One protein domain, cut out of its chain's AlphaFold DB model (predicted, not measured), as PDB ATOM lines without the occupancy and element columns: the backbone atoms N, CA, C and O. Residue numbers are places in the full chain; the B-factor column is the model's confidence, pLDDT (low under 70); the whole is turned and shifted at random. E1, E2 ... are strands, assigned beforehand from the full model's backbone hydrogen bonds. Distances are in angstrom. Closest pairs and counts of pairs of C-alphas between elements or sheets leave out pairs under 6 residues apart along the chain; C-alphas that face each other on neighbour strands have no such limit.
ATOM      1  N   LEU A   4       7.610  -0.168  14.497       84.25
ATOM      2  CA  LEU A   4       8.641  -1.009  15.084       84.25
ATOM      3  C   LEU A   4       9.376  -1.715  13.946       84.25
ATOM      4  O   LEU A   4       8.793  -2.519  13.221       84.25
ATOM      5  N   VAL A   5      10.660  -1.412  13.781       85.88
ATOM      6  CA  VAL A   5      11.489  -1.967  12.705       85.88
ATOM      7  C   VAL A   5      12.652  -2.767  13.280       85.88
ATOM      8  O   VAL A   5      13.274  -2.364  14.262       85.88
ATOM      9  N   ARG A   6      12.981  -3.888  12.638       85.81
ATOM     10  CA  ARG A   6      14.170  -4.700  12.928       85.81
ATOM     11  C   ARG A   6      15.045  -4.792  11.693       85.81
ATOM     12  O   ARG A   6      14.548  -4.861  10.573       85.81
ATOM     13  N   CYS A   7      16.357  -4.784  11.895       84.50
ATOM     14  CA  CYS A   7      17.302  -5.055  10.819       84.50
ATOM     15  C   CYS A   7      17.476  -6.563  10.640       84.50
ATOM     16  O   CYS A   7      17.910  -7.252  11.561       84.50
ATOM     17  N   GLU A   8      17.204  -7.054   9.434       89.12
ATOM     18  CA  GLU A   8      17.462  -8.431   9.017       89.12
ATOM     19  C   GLU A   8      18.297  -8.414   7.737       89.12
ATOM     20  O   GLU A   8      17.917  -7.794   6.744       89.12
ATOM     21  N   GLY A   9      19.481  -9.037   7.762       83.69
ATOM     22  CA  GLY A   9      20.371  -9.088   6.593       83.69
ATOM     23  C   GLY A   9      20.753  -7.712   6.023       83.69
ATOM     24  O   GLY A   9      20.905  -7.574   4.813       83.69
ATOM     25  N   GLY A  10      20.845  -6.679   6.871       86.12
ATOM     26  CA  GLY A  10      21.148  -5.302   6.453       86.12
ATOM     27  C   GLY A  10      19.959  -4.513   5.887       86.12
ATOM     28  O   GLY A  10      20.141  -3.372   5.468       86.12
ATOM     29  N   LYS A  11      18.744  -5.076   5.891       84.94
ATOM     30  CA  LYS A  11      17.511  -4.394   5.471       84.94
ATOM     31  C   LYS A  11      16.611  -4.114   6.674       84.94
ATOM     32  O   LYS A  11      16.482  -4.957   7.558       84.94
ATOM     33  N   ARG A  12      15.969  -2.940   6.703       85.12
ATOM     34  CA  ARG A  12      14.896  -2.641   7.667       85.12
ATOM     35  C   ARG A  12      13.643  -3.427   7.285       85.12
ATOM     36  O   ARG A  12      13.144  -3.272   6.174       85.12
ATOM     37  N   VAL A  13      13.142  -4.226   8.216       88.94
ATOM     38  CA  VAL A  13      11.879  -4.961   8.122       88.94
ATOM     39  C   VAL A  13      10.933  -4.401   9.181       88.94
ATOM     40  O   VAL A  13      11.304  -4.300  10.351       88.94
ATOM     41  N   THR A  14       9.723  -4.016   8.779       87.12
ATOM     42  CA  THR A  14       8.671  -3.589   9.712       87.12
ATOM     43  C   THR A  14       8.107  -4.808  10.436       87.12
ATOM     44  O   THR A  14       7.592  -5.716   9.793       87.12
ATOM     45  N   ILE A  15       8.229  -4.834  11.764       88.44
ATOM     46  CA  ILE A  15       7.671  -5.883  12.629       88.44
ATOM     47  C   ILE A  15       6.222  -5.561  12.991       88.44
ATOM     48  O   ILE A  15       5.374  -6.447  12.968       88.44
ATOM     49  N   ASP A  16       5.956  -4.308  13.356       87.75
ATOM     50  CA  ASP A  16       4.636  -3.851  13.785       87.75
ATOM     51  C   ASP A  16       4.442  -2.401  13.337       87.75
ATOM     52  O   ASP A  16       5.280  -1.532  13.603       87.75
ATOM     53  N   ASP A  17       3.358  -2.149  12.612       90.38
ATOM     54  CA  ASP A  17       2.999  -0.818  12.143       90.38
ATOM     55  C   ASP A  17       2.051  -0.173  13.155       90.38
ATOM     56  O   ASP A  17       0.833  -0.362  13.125       90.38
ATOM     57  N   CYS A  18       2.626   0.590  14.086       90.44
ATOM     58  CA  CYS A  18       1.843   1.225  15.139       90.44
ATOM     59  C   CYS A  18       0.857   2.250  14.573       90.44
ATOM     60  O   CYS A  18      -0.247   2.372  15.098       90.44
ATOM     61  N   ALA A  19       1.210   2.940  13.481       86.56
ATOM     62  CA  ALA A  19       0.332   3.925  12.859       86.56
ATOM     63  C   ALA A  19      -0.925   3.255  12.288       86.56
ATOM     64  O   ALA A  19      -2.033   3.723  12.547       86.56
ATOM     65  N   ALA A  20      -0.770   2.106  11.620       89.06
ATOM     66  CA  ALA A  20      -1.897   1.310  11.123       89.06
ATOM     67  C   ALA A  20      -2.835   0.817  12.243       89.06
ATOM     68  O   ALA A  20      -4.009   0.544  11.998       89.06
ATOM     69  N   ARG A  21      -2.336   0.722  13.483       88.94
ATOM     70  CA  ARG A  21      -3.101   0.322  14.676       88.94
ATOM     71  C   ARG A  21      -3.661   1.500  15.478       88.94
ATOM     72  O   ARG A  21      -4.264   1.268  16.523       88.94
ATOM     73  N   GLY A  22      -3.430   2.741  15.046       88.56
ATOM     74  CA  GLY A  22      -3.771   3.936  15.829       88.56
ATOM     75  C   GLY A  22      -2.984   4.048  17.142       88.56
ATOM     76  O   GLY A  22      -3.467   4.628  18.108       88.56
ATOM     77  N   GLN A  23      -1.792   3.452  17.199       92.56
ATOM     78  CA  GLN A  23      -0.908   3.403  18.362       92.56
ATOM     79  C   GLN A  23       0.392   4.173  18.099       92.56
ATOM     80  O   GLN A  23       0.741   4.512  16.966       92.56
ATOM     81  N   VAL A  24       1.158   4.423  19.159       91.62
ATOM     82  CA  VAL A  24       2.506   4.987  19.064       91.62
ATOM     83  C   VAL A  24       3.556   3.900  19.259       91.62
ATOM     84  O   VAL A  24       3.362   2.937  19.999       91.62
ATOM     85  N   CYS A  25       4.686   4.046  18.573       91.75
ATOM     86  CA  CYS A  25       5.841   3.192  18.811       91.75
ATOM     87  C   CYS A  25       6.479   3.613  20.137       91.75
ATOM     88  O   CYS A  25       6.923   4.755  20.243       91.75
ATOM     89  N   ALA A  26       6.503   2.720  21.130       91.75
ATOM     90  CA  ALA A  26       7.147   2.946  22.420       91.75
ATOM     91  C   ALA A  26       8.563   2.357  22.412       91.75
ATOM     92  O   ALA A  26       8.715   1.141  22.574       91.75
ATOM     93  N   PRO A  27       9.623   3.175  22.260       88.44
ATOM     94  CA  PRO A  27      10.985   2.657  22.134       88.44
ATOM     95  C   PRO A  27      11.455   1.936  23.400       88.44
ATOM     96  O   PRO A  27      12.177   0.950  23.306       88.44
ATOM     97  N   SER A  28      11.002   2.386  24.575       89.44
ATOM     98  CA  SER A  28      11.325   1.779  25.872       89.44
ATOM     99  C   SER A  28      10.769   0.363  26.039       89.44
ATOM    100  O   SER A  28      11.357  -0.437  26.758       89.44
ATOM    101  N   LEU A  29       9.658   0.043  25.370       90.50
ATOM    102  CA  LEU A  29       8.985  -1.254  25.475       90.50
ATOM    103  C   LEU A  29       9.128  -2.112  24.210       90.50
ATOM    104  O   LEU A  29       8.667  -3.253  24.206       90.50
ATOM    105  N   LEU A  30       9.726  -1.563  23.144       90.31
ATOM    106  CA  LEU A  30       9.877  -2.196  21.828       90.31
ATOM    107  C   LEU A  30       8.562  -2.798  21.293       90.31
ATOM    108  O   LEU A  30       8.556  -3.878  20.706       90.31
ATOM    109  N   LYS A  31       7.439  -2.107  21.510       91.69
ATOM    110  CA  LYS A  31       6.099  -2.517  21.063       91.69
ATOM    111  C   LYS A  31       5.240  -1.300  20.725       91.69
ATOM    112  O   LYS A  31       5.544  -0.183  21.150       91.69
ATOM    113  N   CYS A  32       4.151  -1.522  20.000       93.25
ATOM    114  CA  CYS A  32       3.121  -0.507  19.824       93.25
ATOM    115  C   CYS A  32       2.264  -0.391  21.093       93.25
ATOM    116  O   CYS A  32       1.834  -1.401  21.661       93.25
ATOM    117  N   THR A  33       2.037   0.836  21.555       94.06
ATOM    118  CA  THR A  33       1.220   1.135  22.736       94.06
ATOM    119  C   THR A  33       0.218   2.251  22.451       94.06
ATOM    120  O   THR A  33       0.471   3.100  21.597       94.06
ATOM    121  N   PRO A  34      -0.928   2.283  23.155       93.69
ATOM    122  CA  PRO A  34      -1.887   3.386  23.058       93.69
ATOM    123  C   PRO A  34      -1.279   4.782  23.274       93.69
ATOM    124  O   PRO A  34      -1.661   5.733  22.596       93.69
ATOM    125  N   CYS A  35      -0.323   4.917  24.194       93.00
ATOM    126  CA  CYS A  35       0.393   6.164  24.454       93.00
ATOM    127  C   CYS A  35       1.875   5.907  24.749       93.00
ATOM    128  O   CYS A  35       2.273   4.769  25.005       93.00
ATOM    129  N   LEU A  36       2.708   6.950  24.670       93.75
ATOM    130  CA  LEU A  36       4.143   6.825  24.908       93.75
ATOM    131  C   LEU A  36       4.374   6.656  26.421       93.75
ATOM    132  O   LEU A  36       3.969   7.531  27.181       93.75
ATOM    133  N   PRO A  37       4.992   5.559  26.889       94.88
ATOM    134  CA  PRO A  37       5.187   5.317  28.314       94.88
ATOM    135  C   PRO A  37       5.791   6.506  29.058       94.88
ATOM    136  O   PRO A  37       6.778   7.082  28.598       94.88
ATOM    137  N   ASN A  38       5.210   6.845  30.211       94.06
ATOM    138  CA  ASN A  38       5.613   7.963  31.072       94.06
ATOM    139  C   ASN A  38       5.533   9.362  30.422       94.06
ATOM    140  O   ASN A  38       5.977  10.335  31.029       94.06
ATOM    141  N   SER A  39       4.972   9.501  29.215       94.62
ATOM    142  CA  SER A  39       4.770  10.814  28.594       94.62
ATOM    143  C   SER A  39       3.559  11.526  29.185       94.62
ATOM    144  O   SER A  39       2.541  10.879  29.450       94.62
ATOM    145  N   ALA A  40       3.632  12.850  29.280       95.88
ATOM    146  CA  ALA A  40       2.464  13.696  29.477       95.88
ATOM    147  C   ALA A  40       1.870  14.133  28.124       95.88
ATOM    148  O   ALA A  40       2.573  14.203  27.115       95.88
ATOM    149  N   SER A  41       0.567  14.395  28.089       94.75
ATOM    150  CA  SER A  41      -0.151  14.921  26.921       94.75
ATOM    151  C   SER A  41      -1.370  15.725  27.366       94.75
ATOM    152  O   SER A  41      -1.847  15.526  28.479       94.75
ATOM    153  N   CYS A  42      -1.888  16.585  26.494       94.81
ATOM    154  CA  CYS A  42      -3.104  17.350  26.754       94.81
ATOM    155  C   CYS A  42      -4.346  16.658  26.187       94.81
ATOM    156  O   CYS A  42      -4.302  16.111  25.083       94.81
ATOM    157  N   ASP A  43      -5.447  16.727  26.927       94.19
ATOM    158  CA  ASP A  43      -6.803  16.408  26.475       94.19
ATOM    159  C   ASP A  43      -7.729  17.561  26.884       94.19
ATOM    160  O   ASP A  43      -8.139  17.685  28.041       94.19
ATOM    161  N   GLY A  44      -7.956  18.491  25.953       92.31
ATOM    162  CA  GLY A  44      -8.518  19.802  26.279       92.31
ATOM    163  C   GLY A  44      -7.658  20.521  27.324       92.31
ATOM    164  O   GLY A  44      -6.466  20.743  27.115       92.31
ATOM    165  N   PHE A  45      -8.258  20.854  28.468       94.44
ATOM    166  CA  PHE A  45      -7.580  21.508  29.595       94.44
ATOM    167  C   PHE A  45      -6.910  20.537  30.573       94.44
ATOM    168  O   PHE A  45      -6.260  20.984  31.516       94.44
ATOM    169  N   ASP A  46      -7.083  19.229  30.391       96.81
ATOM    170  CA  ASP A  46      -6.556  18.231  31.312       96.81
ATOM    171  C   ASP A  46      -5.177  17.745  30.866       96.81
ATOM    172  O   ASP A  46      -4.979  17.324  29.724       96.81
ATOM    173  N   VAL A  47      -4.228  17.736  31.802       97.06
ATOM    174  CA  VAL A  47      -2.956  17.037  31.630       97.06
ATOM    175  C   VAL A  47      -3.185  15.564  31.938       97.06
ATOM    176  O   VAL A  47      -3.731  15.194  32.982       97.06
ATOM    177  N   GLN A  48      -2.760  14.702  31.024       97.00
ATOM    178  CA  GLN A  48      -2.835  13.255  31.161       97.00
ATOM    179  C   GLN A  48      -1.439  12.637  31.107       97.00
ATOM    180  O   GLN A  48      -0.671  12.932  30.193       97.00
ATOM    181  N   HIS A  49      -1.141  11.714  32.021       96.75
ATOM    182  CA  HIS A  49       0.076  10.904  31.994       96.75
ATOM    183  C   HIS A  49      -0.211   9.498  31.499       96.75
ATOM    184  O   HIS A  49      -1.162   8.845  31.927       96.75
ATOM    185  N   CYS A  50       0.650   9.019  30.612       96.06
ATOM    186  CA  CYS A  50       0.644   7.639  30.171       96.06
ATOM    187  C   CYS A  50       1.321   6.736  31.210       96.06
ATOM    188  O   CYS A  50       2.417   7.049  31.680       96.06
ATOM    189  N   SER A  51       0.703   5.598  31.531       96.06
ATOM    190  CA  SER A  51       1.282   4.581  32.413       96.06
ATOM    191  C   SER A  51       2.597   4.017  31.861       96.06
ATOM    192  O   SER A  51       2.861   4.049  30.658       96.06
ATOM    193  N   GLU A  52       3.429   3.462  32.743       96.06
ATOM    194  CA  GLU A  52       4.745   2.904  32.390       96.06
ATOM    195  C   GLU A  52       4.662   1.769  31.350       96.06
ATOM    196  O   GLU A  52       5.561   1.585  30.533       96.06
ATOM    197  N   ASP A  53       3.561   1.021  31.323       95.19
ATOM    198  CA  ASP A  53       3.313  -0.044  30.344       95.19
ATOM    199  C   ASP A  53       2.718   0.456  29.008       95.19
ATOM    200  O   ASP A  53       2.489  -0.339  28.080       95.19
ATOM    201  N   GLY A  54       2.471   1.766  28.912       94.62
ATOM    202  CA  GLY A  54       1.900   2.459  27.766       94.62
ATOM    203  C   GLY A  54       0.404   2.217  27.542       94.62
ATOM    204  O   GLY A  54      -0.099   2.590  26.483       94.62
ATOM    205  N   GLN A  55      -0.292   1.534  28.461       95.31
ATOM    206  CA  GLN A  55      -1.647   1.019  28.214       95.31
ATOM    207  C   GLN A  55      -2.770   1.983  28.591       95.31
ATOM    208  O   GLN A  55      -3.853   1.900  28.014       95.31
ATOM    209  N   SER A  56      -2.541   2.884  29.545       94.50
ATOM    210  CA  SER A  56      -3.579   3.767  30.075       94.50
ATOM    211  C   SER A  56      -3.087   5.201  30.193       94.50
ATOM    212  O   SER A  56      -1.902   5.442  30.412       94.50
ATOM    213  N   LYS A  57      -4.012   6.153  30.054       94.88
ATOM    214  CA  LYS A  57      -3.786   7.556  30.386       94.88
ATOM    215  C   LYS A  57      -4.586   7.908  31.631       94.88
ATOM    216  O   LYS A  57      -5.769   7.582  31.709       94.88
ATOM    217  N   THR A  58      -3.958   8.580  32.583       96.12
ATOM    218  CA  THR A  58      -4.619   9.097  33.781       96.12
ATOM    219  C   THR A  58      -4.467  10.603  33.842       96.12
ATOM    220  O   THR A  58      -3.385  11.146  33.631       96.12
ATOM    221  N   LYS A  59      -5.569  11.290  34.135       96.38
ATOM    222  CA  LYS A  59      -5.562  12.725  34.406       96.38
ATOM    223  C   LYS A  59      -4.722  13.017  35.655       96.38
ATOM    224  O   LYS A  59      -4.963  12.397  36.691       96.38
ATOM    225  N   SER A  60      -3.777  13.951  35.562       94.88
ATOM    226  CA  SER A  60      -2.988  14.446  36.700       94.88
ATOM    227  C   SER A  60      -3.499  15.781  37.226       94.88
ATOM    228  O   SER A  60      -3.677  15.925  38.432       94.88
ATOM    229  N   GLU A  61      -3.764  16.736  36.338       96.50
ATOM    230  CA  GLU A  61      -4.226  18.081  36.684       96.50
ATOM    231  C   GLU A  61      -5.147  18.668  35.601       96.50
ATOM    232  O   GLU A  61      -5.226  18.149  34.488       96.50
ATOM    233  N   THR A  62      -5.865  19.741  35.950       96.88
ATOM    234  CA  THR A  62      -6.670  20.558  35.026       96.88
ATOM    235  C   THR A  62      -6.138  21.978  35.047       96.88
ATOM    236  O   THR A  62      -6.050  22.583  36.116       96.88
ATOM    237  N   CYS A  63      -5.837  22.525  33.876       96.88
ATOM    238  CA  CYS A  63      -5.350  23.887  33.736       96.88
ATOM    239  C   CYS A  63      -6.474  24.907  33.953       96.88
ATOM    240  O   CYS A  63      -7.584  24.759  33.437       96.88
ATOM    241  N   ASP A  64      -6.191  25.949  34.737       96.12
ATOM    242  CA  ASP A  64      -7.169  26.977  35.090       96.12
ATOM    243  C   ASP A  64      -7.275  28.047  33.993       96.12
ATOM    244  O   ASP A  64      -6.618  29.092  34.042       96.12
TER     245      ASP A  64
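This is residues 4 to 64 of the 601 residues of the protein "IgGFc_binding domain-containing protein" of Labilithrix luteola (UniProt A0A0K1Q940). Three small antiparallel pieces follow one another along a thin rod: a three-stranded sheet, E5 to E7, at one end, the small hairpin of E3 and E4 in the middle, and the hairpin of E1 and E2 at the other end. The printed part has 61 residues, with seven named strands in the order E1 to E7 and no named helix, and its class is all strand. The sheet's order is E5, E6, E7, antiparallel. The whole is loose, with a radius of gyration of the C-alphas of 14.5 A and spans of 53 by 19 by 14 A.

Find C-alpha 40 at (2.464, 13.696, 29.477), where E5, residues 40 to 43, begins. E6 is residues 46 to 50, 12.9 A long; E7 is residues 57 to 62, 14.1 A long, ending at C-alpha 62, (-6.670, 20.558, 35.026). Go back to residues 24 to 26 for E3 and 31 to 33 for E4. E1, residues 4 to 8, begins at C-alpha 4, (8.641, -1.009, 15.084), and E2, residues 11 to 16, is 15.3 A long.

Begin with E5, E6 and E7, a meander, each strand the antiparallel neighbour of the one before; E6 is the inner strand. Look for N 41 and O 48, 2.8 A apart, and for N 49 and O 58, 2.8 A, both within hydrogen-bond range. This sheet is only just strongly twisted, with C-alphas up to 4.1 A off its best plane. E4 and E5 are apart. In the hairpin of E3 and E4, N 24 and O 33 are within range at 2.9 A. The closest C-alphas of E1 and E3 are those of Leu 4 and Cys 25, 6.3 A. In the hairpin of E1 and E2, check N 6 and O 13, 2.9 A. E1 and E7 are apart.

The C-alphas of Gly 9 and Asp 64 are the two farthest apart, 53.6 A. The printed part has no cut and no long link, and no printed residue is under 70 in pLDDT.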